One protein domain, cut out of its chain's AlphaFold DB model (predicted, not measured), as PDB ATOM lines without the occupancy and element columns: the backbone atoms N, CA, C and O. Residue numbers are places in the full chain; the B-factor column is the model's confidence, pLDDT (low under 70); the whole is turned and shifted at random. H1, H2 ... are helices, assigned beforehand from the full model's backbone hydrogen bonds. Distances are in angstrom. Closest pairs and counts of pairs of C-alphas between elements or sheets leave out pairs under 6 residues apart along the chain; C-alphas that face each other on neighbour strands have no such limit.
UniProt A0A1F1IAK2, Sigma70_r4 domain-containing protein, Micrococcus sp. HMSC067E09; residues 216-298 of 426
ATOM      1  N   ASP A 216     268.552 292.779 211.021       90.00
ATOM      2  CA  ASP A 216     268.049 294.154 211.092       90.00
ATOM      3  C   ASP A 216     267.405 294.576 209.766       90.00
ATOM      4  O   ASP A 216     266.324 295.155 209.781       90.00
ATOM      5  N   ASP A 217     268.000 294.219 208.623       92.69
ATOM      6  CA  ASP A 217     267.422 294.505 207.302       92.69
ATOM      7  C   ASP A 217     266.113 293.742 207.077       92.69
ATOM      8  O   ASP A 217     265.148 294.278 206.543       92.69
ATOM      9  N   LEU A 218     266.030 292.485 207.520       93.56
ATOM     10  CA  LEU A 218     264.796 291.707 207.380       93.56
ATOM     11  C   LEU A 218     263.655 292.271 208.236       93.56
ATOM     12  O   LEU A 218     262.499 292.249 207.813       93.56
ATOM     13  N   TRP A 219     263.972 292.781 209.428       93.94
ATOM     14  CA  TRP A 219     263.008 293.496 210.259       93.94
ATOM     15  C   TRP A 219     262.658 294.869 209.683       93.94
ATOM     16  O   TRP A 219     261.477 295.200 209.655       93.94
ATOM     17  N   ALA A 220     263.627 295.627 209.159       94.25
ATOM     18  CA  ALA A 220     263.387 296.915 208.508       94.25
ATOM     19  C   ALA A 220     262.469 296.775 207.280       94.25
ATOM     20  O   ALA A 220     261.529 297.551 207.128       94.25
ATOM     21  N   ALA A 221     262.643 295.726 206.467       95.25
ATOM     22  CA  ALA A 221     261.748 295.435 205.344       95.25
ATOM     23  C   ALA A 221     260.304 295.170 205.807       95.25
ATOM     24  O   ALA A 221     259.346 295.638 205.191       95.25
ATOM     25  N   ALA A 222     260.131 294.445 206.918       95.06
ATOM     26  CA  ALA A 222     258.813 294.231 207.511       95.06
ATOM     27  C   ALA A 222     258.220 295.536 208.072       95.06
ATOM     28  O   ALA A 222     257.042 295.810 207.858       95.06
ATOM     29  N   MET A 223     259.029 296.347 208.757       94.62
ATOM     30  CA  MET A 223     258.629 297.656 209.282       94.62
ATOM     31  C   MET A 223     258.142 298.582 208.167       94.62
ATOM     32  O   MET A 223     257.060 299.150 208.287       94.62
ATOM     33  N   GLU A 224     258.880 298.678 207.062       95.12
ATOM     34  CA  GLU A 224     258.495 299.493 205.908       95.12
ATOM     35  C   GLU A 224     257.195 298.994 205.267       95.12
ATOM     36  O   GLU A 224     256.292 299.788 204.991       95.12
ATOM     37  N   ALA A 225     257.043 297.674 205.116       95.44
ATOM     38  CA  ALA A 225     255.818 297.084 204.586       95.44
ATOM     39  C   ALA A 225     254.593 297.452 205.434       95.44
ATOM     40  O   ALA A 225     253.569 297.864 204.894       95.44
ATOM     41  N   PHE A 226     254.684 297.337 206.763       95.38
ATOM     42  CA  PHE A 226     253.556 297.618 207.658       95.38
ATOM     43  C   PHE A 226     253.356 299.107 207.974       95.38
ATOM     44  O   PHE A 226     252.299 299.464 208.489       95.38
ATOM     45  N   ALA A 227     254.328 299.964 207.652       91.94
ATOM     46  CA  ALA A 227     254.184 301.419 207.689       91.94
ATOM     47  C   ALA A 227     253.504 301.986 206.428       91.94
ATOM     48  O   ALA A 227     253.052 303.132 206.436       91.94
ATOM     49  N   SER A 228     253.430 301.198 205.349       92.00
ATOM     50  CA  SER A 228     252.765 301.565 204.095       92.00
ATOM     51  C   SER A 228     251.294 301.960 204.320       92.00
ATOM     52  O   SER A 228     250.603 301.297 205.095       92.00
ATOM     53  N   PRO A 229     250.753 302.961 203.594       87.06
ATOM     54  CA  PRO A 229     249.316 303.259 203.601       87.06
ATOM     55  C   PRO A 229     248.455 302.043 203.228       87.06
ATOM     56  O   PRO A 229     247.380 301.833 203.782       87.06
ATOM     57  N   GLU A 230     248.969 301.205 202.326       88.00
ATOM     58  CA  GLU A 230     248.393 299.917 201.931       88.00
ATOM     59  C   GLU A 230     249.074 298.773 202.698       88.00
ATOM     60  O   GLU A 230     249.587 297.823 202.105       88.00
ATOM     61  N   ALA A 231     249.188 298.911 204.023       90.31
ATOM     62  CA  ALA A 231     249.878 297.936 204.861       90.31
ATOM     63  C   ALA A 231     249.277 296.530 204.670       90.31
ATOM     64  O   ALA A 231     248.068 296.349 204.866       90.31
ATOM     65  N   PRO A 232     250.100 295.513 204.359       92.56
ATOM     66  CA  PRO A 232     249.606 294.169 204.130       92.56
ATOM     67  C   PRO A 232     249.017 293.589 205.418       92.56
ATOM     68  O   PRO A 232     249.624 293.598 206.495       92.56
ATOM     69  N   VAL A 233     247.808 293.052 205.307       91.56
ATOM     70  CA  VAL A 233     247.068 292.425 206.405       91.56
ATOM     71  C   VAL A 233     247.308 290.919 206.399       91.56
ATOM     72  O   VAL A 233     247.417 290.304 207.469       91.56
ATOM     73  N   THR A 234     247.414 290.330 205.206       94.62
ATOM     74  CA  THR A 234     247.633 288.897 204.998       94.62
ATOM     75  C   THR A 234     249.072 288.575 204.595       94.62
ATOM     76  O   THR A 234     249.821 289.422 204.113       94.62
ATOM     77  N   TYR A 235     249.474 287.310 204.778       94.06
ATOM     78  CA  TYR A 235     250.797 286.843 204.345       94.06
ATOM     79  C   TYR A 235     250.993 286.981 202.829       94.06
ATOM     80  O   TYR A 235     252.093 287.290 202.379       94.06
ATOM     81  N   ARG A 236     249.926 286.764 202.046       95.25
ATOM     82  CA  ARG A 236     249.978 286.871 200.586       95.25
ATOM     83  C   ARG A 236     250.260 288.309 200.156       95.25
ATOM     84  O   ARG A 236     251.216 288.523 199.425       95.25
ATOM     85  N   GLU A 237     249.502 289.268 200.689       95.88
ATOM     86  CA  GLU A 237     249.726 290.699 200.434       95.88
ATOM     87  C   GLU A 237     251.144 291.123 200.828       95.88
ATOM     88  O   GLU A 237     251.784 291.884 200.115       95.88
ATOM     89  N   PHE A 238     251.667 290.601 201.942       96.50
ATOM     90  CA  PHE A 238     253.034 290.893 202.375       96.50
ATOM     91  C   PHE A 238     254.086 290.375 201.387       96.50
ATOM     92  O   PHE A 238     255.018 291.100 201.044       96.50
ATOM     93  N   SER A 239     253.931 289.141 200.897       96.44
ATOM     94  CA  SER A 239     254.822 288.577 199.874       96.44
ATOM     95  C   SER A 239     254.745 289.368 198.563       96.44
ATOM     96  O   SER A 239     255.781 289.720 198.003       96.44
ATOM     97  N   GLU A 240     253.538 289.715 198.112       95.12
ATOM     98  CA  GLU A 240     253.309 290.527 196.908       95.12
ATOM     99  C   GLU A 240     253.931 291.930 197.044       95.12
ATOM    100  O   GLU A 240     254.613 292.396 196.131       95.12
ATOM    101  N   TRP A 241     253.779 292.572 198.207       95.75
ATOM    102  CA  TRP A 241     254.333 293.900 198.487       95.75
ATOM    103  C   TRP A 241     255.864 293.925 198.401       95.75
ATOM    104  O   TRP A 241     256.427 294.865 197.830       95.75
ATOM    105  N   LEU A 242     256.532 292.890 198.931       95.62
ATOM    106  CA  LEU A 242     257.988 292.737 198.845       95.62
ATOM    107  C   LEU A 242     258.436 292.465 197.405       95.62
ATOM    108  O   LEU A 242     259.393 293.072 196.936       95.62
ATOM    109  N   GLN A 243     257.738 291.579 196.687       91.50
ATOM    110  CA  GLN A 243     258.090 291.208 195.311       91.50
ATOM    111  C   GLN A 243     257.947 292.365 194.318       91.50
ATOM    112  O   GLN A 243     258.693 292.427 193.342       91.50
ATOM    113  N   ALA A 244     257.006 293.280 194.557       92.19
ATOM    114  CA  ALA A 244     256.779 294.439 193.700       92.19
ATOM    115  C   ALA A 244     257.910 295.488 193.756       92.19
ATOM    116  O   ALA A 244     257.918 296.413 192.944       92.19
ATOM    117  N   ARG A 245     258.850 295.376 194.703       90.56
ATOM    118  CA  ARG A 245     259.897 296.373 194.958       90.56
ATOM    119  C   ARG A 245     261.280 295.807 194.674       90.56
ATOM    120  O   ARG A 245     261.660 294.739 195.149       90.56
ATOM    121  N   GLU A 246     262.050 296.550 193.890       85.62
ATOM    122  CA  GLU A 246     263.403 296.158 193.513       85.62
ATOM    123  C   GLU A 246     264.339 296.160 194.730       85.62
ATOM    124  O   GLU A 246     264.351 297.094 195.527       85.62
ATOM    125  N   GLY A 247     265.125 295.093 194.868       87.00
ATOM    126  CA  GLY A 247     266.137 294.952 195.912       87.00
ATOM    127  C   GLY A 247     265.628 294.547 197.302       87.00
ATOM    128  O   GLY A 247     266.434 294.301 198.196       87.00
ATOM    129  N   MET A 248     264.314 294.404 197.496       91.31
ATOM    130  CA  MET A 248     263.755 293.921 198.762       91.31
ATOM    131  C   MET A 248     264.128 292.452 199.042       91.31
ATOM    132  O   MET A 248     264.201 291.631 198.116       91.31
ATOM    133  N   PRO A 249     264.313 292.065 200.320       93.62
ATOM    134  CA  PRO A 249     264.429 290.660 200.689       93.62
ATOM    135  C   PRO A 249     263.114 289.914 200.417       93.62
ATOM    136  O   PRO A 249     262.021 290.458 200.550       93.62
ATOM    137  N   SER A 250     263.206 288.625 200.082       92.06
ATOM    138  CA  SER A 250     262.008 287.800 199.884       92.06
ATOM    139  C   SER A 250     261.342 287.420 201.208       92.06
ATOM    140  O   SER A 250     262.015 287.198 202.219       92.06
ATOM    141  N   ASP A 251     260.022 287.226 201.192       93.25
ATOM    142  CA  ASP A 251     259.270 286.747 202.360       93.25
ATOM    143  C   ASP A 251     259.790 285.389 202.865       93.25
ATOM    144  O   ASP A 251     259.849 285.137 204.069       93.25
ATOM    145  N   VAL A 252     260.246 284.525 201.952       89.50
ATOM    146  CA  VAL A 252     260.841 283.227 202.282       89.50
ATOM    147  C   VAL A 252     262.153 283.402 203.046       89.50
ATOM    148  O   VAL A 252     262.396 282.661 204.002       89.50
ATOM    149  N   LEU A 253     262.992 284.368 202.651       90.94
ATOM    150  CA  LEU A 253     264.223 284.693 203.371       90.94
ATOM    151  C   LEU A 253     263.897 285.213 204.773       90.94
ATOM    152  O   LEU A 253     264.429 284.671 205.742       90.94
ATOM    153  N   ILE A 254     262.976 286.179 204.876       93.38
ATOM    154  CA  ILE A 254     262.505 286.732 206.153       93.38
ATOM    155  C   ILE A 254     262.012 285.603 207.061       93.38
ATOM    156  O   ILE A 254     262.520 285.426 208.165       93.38
ATOM    157  N   ARG A 255     261.092 284.760 206.587       88.88
ATOM    158  CA  ARG A 255     260.524 283.659 207.377       88.88
ATOM    159  C   ARG A 255     261.580 282.646 207.815       88.88
ATOM    160  O   ARG A 255     261.584 282.232 208.972       88.88
ATOM    161  N   ASN A 256     262.463 282.222 206.912       85.38
ATOM    162  CA  ASN A 256     263.462 281.195 207.219       85.38
ATOM    163  C   ASN A 256     264.542 281.698 208.182       85.38
ATOM    164  O   ASN A 256     265.038 280.917 208.995       85.38
ATOM    165  N   ARG A 257     264.919 282.976 208.073       86.88
ATOM    166  CA  ARG A 257     266.006 283.570 208.853       86.88
ATOM    167  C   ARG A 257     265.524 284.155 210.173       86.88
ATOM    168  O   ARG A 257     266.135 283.904 211.213       86.88
ATOM    169  N   LEU A 258     264.387 284.850 210.158       87.38
ATOM    170  CA  LEU A 258     263.773 285.348 211.382       87.38
ATOM    171  C   LEU A 258     263.157 284.216 212.210       87.38
ATOM    172  O   LEU A 258     263.184 284.270 213.434       87.38
ATOM    173  N   GLN A 259     262.631 283.169 211.559       83.19
ATOM    174  CA  GLN A 259     261.878 282.083 212.209       83.19
ATOM    175  C   GLN A 259     260.731 282.590 213.099       83.19
ATOM    176  O   GLN A 259     260.302 281.924 214.040       83.19
ATOM    177  N   VAL A 260     260.213 283.774 212.771       84.31
ATOM    178  CA  VAL A 260     259.071 284.401 213.427       84.31
ATOM    179  C   VAL A 260     257.830 284.146 212.566       84.31
ATOM    180  O   VAL A 260     257.856 284.439 211.366       84.31
ATOM    181  N   PRO A 261     256.735 283.602 213.127       87.19
ATOM    182  CA  PRO A 261     255.480 283.459 212.393       87.19
ATOM    183  C   PRO A 261     254.964 284.818 211.909       87.19
ATOM    184  O   PRO A 261     255.062 285.803 212.638       87.19
ATOM    185  N   PHE A 262     254.338 284.867 210.729       90.94
ATOM    186  CA  PHE A 262     253.835 286.113 210.129       90.94
ATOM    187  C   PHE A 262     252.964 286.949 211.082       90.94
ATOM    188  O   PHE A 262     253.127 288.161 211.169       90.94
ATOM    189  N   SER A 263     252.076 286.309 211.849       88.50
ATOM    190  CA  SER A 263     251.223 287.001 212.821       88.50
ATOM    191  C   SER A 263     252.022 287.705 213.919       88.50
ATOM    192  O   SER A 263     251.667 288.811 214.318       88.50
ATOM    193  N   THR A 264     253.115 287.093 214.383       88.06
ATOM    194  CA  THR A 264     254.024 287.727 215.344       88.06
ATOM    195  C   THR A 264     254.849 288.812 214.665       88.06
ATOM    196  O   THR A 264     254.970 289.890 215.228       88.06
ATOM    197  N   LEU A 265     255.369 288.562 213.458       91.81
ATOM    198  CA  LEU A 265     256.139 289.544 212.691       91.81
ATOM    199  C   LEU A 265     255.336 290.842 212.525       91.81
ATOM    200  O   LEU A 265     255.814 291.913 212.886       91.81
ATOM    201  N   ARG A 266     254.081 290.722 212.076       92.44
ATOM    202  CA  ARG A 266     253.153 291.845 211.925       92.44
ATOM    203  C   ARG A 266     252.821 292.509 213.258       92.44
ATOM    204  O   ARG A 266     252.877 293.729 213.348       92.44
ATOM    205  N   HIS A 267     252.480 291.733 214.291       88.25
ATOM    206  CA  HIS A 267     252.167 292.290 215.611       88.25
ATOM    207  C   HIS A 267     253.345 293.090 216.184       88.25
ATOM    208  O   HIS A 267     253.164 294.228 216.612       88.25
ATOM    209  N   ALA A 268     254.544 292.508 216.150       89.56
ATOM    210  CA  ALA A 268     255.763 293.138 216.626       89.56
ATOM    211  C   ALA A 268     256.063 294.412 215.834       89.56
ATOM    212  O   ALA A 268     256.254 295.456 216.442       89.56
ATOM    213  N   ALA A 269     256.031 294.361 214.500       91.19
ATOM    214  CA  ALA A 269     256.309 295.525 213.666       91.19
ATOM    215  C   ALA A 269     255.307 296.669 213.886       91.19
ATOM    216  O   ALA A 269     255.714 297.799 214.132       91.19
ATOM    217  N   VAL A 270     254.001 296.381 213.906       88.50
ATOM    218  CA  VAL A 270     252.970 297.398 214.185       88.50
ATOM    219  C   VAL A 270     253.145 297.998 215.583       88.50
ATOM    220  O   VAL A 270     252.992 299.207 215.750       88.50
ATOM    221  N   ARG A 271     253.509 297.187 216.588       85.50
ATOM    222  CA  ARG A 271     253.849 297.687 217.929       85.50
ATOM    223  C   ARG A 271     255.052 298.623 217.866       85.50
ATOM    224  O   ARG A 271     254.967 299.722 218.399       85.50
ATOM    225  N   MET A 272     256.140 298.206 217.222       89.38
ATOM    226  CA  MET A 272     257.361 299.010 217.098       89.38
ATOM    227  C   MET A 272     257.094 300.337 216.379       89.38
ATOM    228  O   MET A 272     257.573 301.366 216.834       89.38
ATOM    229  N   LEU A 273     256.283 300.340 215.318       86.94
ATOM    230  CA  LEU A 273     255.881 301.560 214.609       86.94
ATOM    231  C   LEU A 273     255.061 302.506 215.495       86.94
ATOM    232  O   LEU A 273     255.236 303.716 215.425       86.94
ATOM    233  N   ALA A 274     254.178 301.960 216.334       79.38
ATOM    234  CA  ALA A 274     253.333 302.759 217.215       79.38
ATOM    235  C   ALA A 274     254.092 303.358 218.410       79.38
ATOM    236  O   ALA A 274     253.706 304.420 218.892       79.38
ATOM    237  N   THR A 275     255.127 302.678 218.919       78.44
ATOM    238  CA  THR A 275     255.842 303.103 220.137       78.44
ATOM    239  C   THR A 275     257.236 303.671 219.881       78.44
ATOM    240  O   THR A 275     257.792 304.301 220.771       78.44
ATOM    241  N   GLY A 276     257.831 303.426 218.710       82.62
ATOM    242  CA  GLY A 276     259.235 303.753 218.426       82.62
ATOM    243  C   GLY A 276     260.244 302.913 219.221       82.62
ATOM    244  O   GLY A 276     261.431 303.216 219.237       82.62
ATOM    245  N   GLU A 277     259.790 301.854 219.892       84.19
ATOM    246  CA  GLU A 277     260.626 300.997 220.736       84.19
ATOM    247  C   GLU A 277     260.748 299.599 220.134       84.19
ATOM    248  O   GLU A 277     259.756 299.051 219.647       84.19
ATOM    249  N   VAL A 278     261.921 298.971 220.245       86.25
ATOM    250  CA  VAL A 278     262.147 297.594 219.775       86.25
ATOM    251  C   VAL A 278     261.264 296.608 220.546       86.25
ATOM    252  O   VAL A 278     261.146 296.670 221.772       86.25
ATOM    253  N   TYR A 279     260.617 295.691 219.824       86.44
ATOM    254  CA  TYR A 279     259.740 294.683 220.413       86.44
ATOM    255  C   TYR A 279     260.541 293.660 221.226       86.44
ATOM    256  O   TYR A 279     261.575 293.150 220.788       86.44
ATOM    257  N   ARG A 280     260.034 293.292 222.407       84.31
ATOM    258  CA  ARG A 280     260.675 292.292 223.270       84.31
ATOM    259  C   ARG A 280     260.797 290.946 222.549       84.31
ATOM    260  O   ARG A 280     259.792 290.354 222.166       84.31
ATOM    261  N   GLY A 281     262.013 290.417 222.437       81.56
ATOM    262  CA  GLY A 281     262.282 289.193 221.674       81.56
ATOM    263  C   GLY A 281     262.991 289.433 220.341       81.56
ATOM    264  O   GLY A 281     263.360 288.470 219.669       81.56
ATOM    265  N   VAL A 282     263.159 290.699 219.950       84.94
ATOM    266  CA  VAL A 282     263.848 291.117 218.730       84.94
ATOM    267  C   VAL A 282     265.253 291.611 219.083       84.94
ATOM    268  O   VAL A 282     265.423 292.475 219.938       84.94
ATOM    269  N   CYS A 283     266.261 291.029 218.435       77.31
ATOM    270  CA  CYS A 283     267.686 291.219 218.720       77.31
ATOM    271  C   CYS A 283     268.366 292.212 217.776       77.31
ATOM    272  O   CYS A 283     269.371 291.872 217.156       77.31
ATOM    273  N   THR A 284     267.793 293.395 217.598       73.38
ATOM    274  CA  THR A 284     268.198 294.295 216.510       73.38
ATOM    275  C   THR A 284     268.475 295.704 217.009       73.38
ATOM    276  O   THR A 284     267.776 296.170 217.911       73.38
ATOM    277  N   GLY A 285     269.441 296.394 216.401       69.12
ATOM    278  CA  GLY A 285     269.812 297.767 216.765       69.12
ATOM    279  C   GLY A 285     269.187 298.826 215.859       69.12
ATOM    280  O   GLY A 285     268.757 299.868 216.342       69.12
ATOM    281  N   ASN A 286     269.059 298.533 214.562       84.56
ATOM    282  CA  ASN A 286     268.848 299.551 213.530       84.56
ATOM    283  C   ASN A 286     267.563 299.333 212.709       84.56
ATOM    284  O   ASN A 286     267.502 299.691 211.536       84.56
ATOM    285  N   VAL A 287     266.516 298.739 213.290       86.81
ATOM    286  CA  VAL A 287     265.274 298.376 212.560       86.81
ATOM    287  C   VAL A 287     264.401 299.549 212.132       86.81
ATOM    288  O   VAL A 287     263.542 299.380 211.273       86.81
ATOM    289  N   PHE A 288     264.594 300.715 212.744       88.19
ATOM    290  CA  PHE A 288     263.844 301.934 212.431       88.19
ATOM    291  C   PHE A 288     264.499 302.774 211.336       88.19
ATOM    292  O   PHE A 288     263.882 303.697 210.810       88.19
ATOM    293  N   GLU A 289     265.755 302.488 211.014       88.38
ATOM    294  CA  GLU A 289     266.477 303.211 209.983       88.38
ATOM    295  C   GLU A 289     265.974 302.791 208.598       88.38
ATOM    296  O   GLU A 289     265.800 301.605 208.308       88.38
ATOM    297  N   SER A 290     265.776 303.775 207.721       86.94
ATOM    298  CA  SER A 290     265.436 303.520 206.321       86.94
ATOM    299  C   SER A 290     266.582 302.794 205.604       86.94
ATOM    300  O   SER A 290     267.747 302.853 206.015       86.94
ATOM    301  N   ARG A 291     266.248 302.074 204.534       90.50
ATOM    302  CA  ARG A 291     267.184 301.264 203.754       90.50
ATOM    303  C   ARG A 291     267.094 301.644 202.287       90.50
ATOM    304  O   ARG A 291     266.007 301.756 201.731       90.50
ATOM    305  N   ASP A 292     268.252 301.770 201.651       89.50
ATOM    306  CA  ASP A 292     268.336 301.747 200.196       89.50
ATOM    307  C   ASP A 292     268.423 300.288 199.735       89.50
ATOM    308  O   ASP A 292     269.499 299.693 199.633       89.50
ATOM    309  N   TRP A 293     267.257 299.690 199.498       89.94
ATOM    310  CA  TRP A 293     267.134 298.289 199.100       89.94
ATOM    311  C   TRP A 293     267.841 297.973 197.788       89.94
ATOM    312  O   TRP A 293     268.359 296.868 197.617       89.94
ATOM    313  N   LYS A 294     267.899 298.939 196.869       84.25
ATOM    314  CA  LYS A 294     268.517 298.752 195.561       84.25
ATOM    315  C   LYS A 294     270.033 298.653 195.709       84.25
ATOM    316  O   LYS A 294     270.619 297.688 195.221       84.25
ATOM    317  N   SER A 295     270.635 299.562 196.473       79.25
ATOM    318  CA  SER A 295     272.067 299.526 196.798       79.25
ATOM    319  C   SER A 295     272.446 298.328 197.680       79.25
ATOM    320  O   SER A 295     273.513 297.746 197.518       79.25
ATOM    321  N   LEU A 296     271.564 297.885 198.583       76.88
ATOM    322  CA  LEU A 296     271.808 296.677 199.381       76.88
ATOM    323  C   LEU A 296     271.759 295.402 198.536       76.88
ATOM    324  O   LEU A 296     272.614 294.539 198.685       76.88
ATOM    325  N   ALA A 297     270.789 295.256 197.634       70.38
ATOM    326  CA  ALA A 297     270.708 294.076 196.773       70.38
ATOM    327  C   ALA A 297     271.811 294.033 195.708       70.38
ATOM    328  O   ALA A 297     272.227 292.952 195.275       70.38
ATOM    329  N   HIS A 298     272.282 295.206 195.300       62.31
ATOM    330  CA  HIS A 298     273.399 295.394 194.398       62.31
ATOM    331  C   HIS A 298     274.593 295.935 195.185       62.31
ATOM    332  O   HIS A 298     274.964 297.089 195.011       62.31
TER     333      HIS A 298
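This is residues 216 to 298 of the 426 residues of the protein "Sigma70_r4 domain-containing protein" of Micrococcus sp. HMSC067E09 (UniProt A0A1F1IAK2). H1 runs through the middle of a small, rounded helical body, with the longest helix, H4, packed crosswise on it and H2 and H3 set round it in other directions, each also at a large angle to it. After H4 a long stretch with no named element, residues 276 to 292, leads along the outside to the short helix H5, which lies at the rim and touches no helix. The printed part has 83 residues with five named helices, in the order H1, H2, H3, H4, H5, and no named strand; the class is all helix. It is compact, with a radius of gyration of the C-alphas of 11.7 A, and the C-alphas span 31 by 26 by 25 A.

H4, residues 262 to 275, touches H1, residues 216 to 227, about perpendicular at 77 degrees; their closest C-alphas, those of Met 223 and Ala 269, are 5.4 A apart. H1 is the hub, touching three helices. With residues 221 to 225 alone it touches H2, residues 235 to 243, at 70.0 degrees, only just about perpendicular; the closest C-alphas are those of Ala 225 and Trp 241, 7.0 A apart. With residues 218 to 219 alone it only just touches H3, residues 251 to 258, with 3 pairs of C-alphas within 8 A, the closest being Leu 218 and Ile 254 at 5.6 A; the two run opposite ways at a steep tilt of 51 degrees. H2 and H3 only just touch, also with 3 pairs within 8 A; the C-alphas of Ser 239 and Asp 251 are the closest, at 5.4 A. The helix packing is mostly crossed: of these four touching pairs, 0 are at a shallow tilt. H3 and H4 are close but not clearly touching, with Arg 255 and Phe 262 the closest C-alphas at 7.6 A. H5, residues 293 to 297, is apart from H1, H2, H3 and H4. In H1, H2, H3, H4 and H5 every O i to N i+4 pair is within hydrogen-bond range.

H4 has 14 residues and measures 19.8 A from C-alpha 262 to C-alpha 275, which stands at (255.842, 303.103, 220.137). H1 measures 16.0 A and begins at C-alpha 216, (268.049, 294.154, 211.092). H2 measures 12.4 A and H3 10.2 A. H5 measures 6.0 A and ends at C-alpha 297, (270.708, 294.076, 196.773).

The two C-alphas farthest apart, those of Thr 275 and His 298, are 32.1 A apart. The printed part has no cut. The link from H4 to H5, 17 residues, is long, and the link from H3 to H4 is tight. The mean pLDDT of the printed part is 88.4; residues 285 and 298 are under 70.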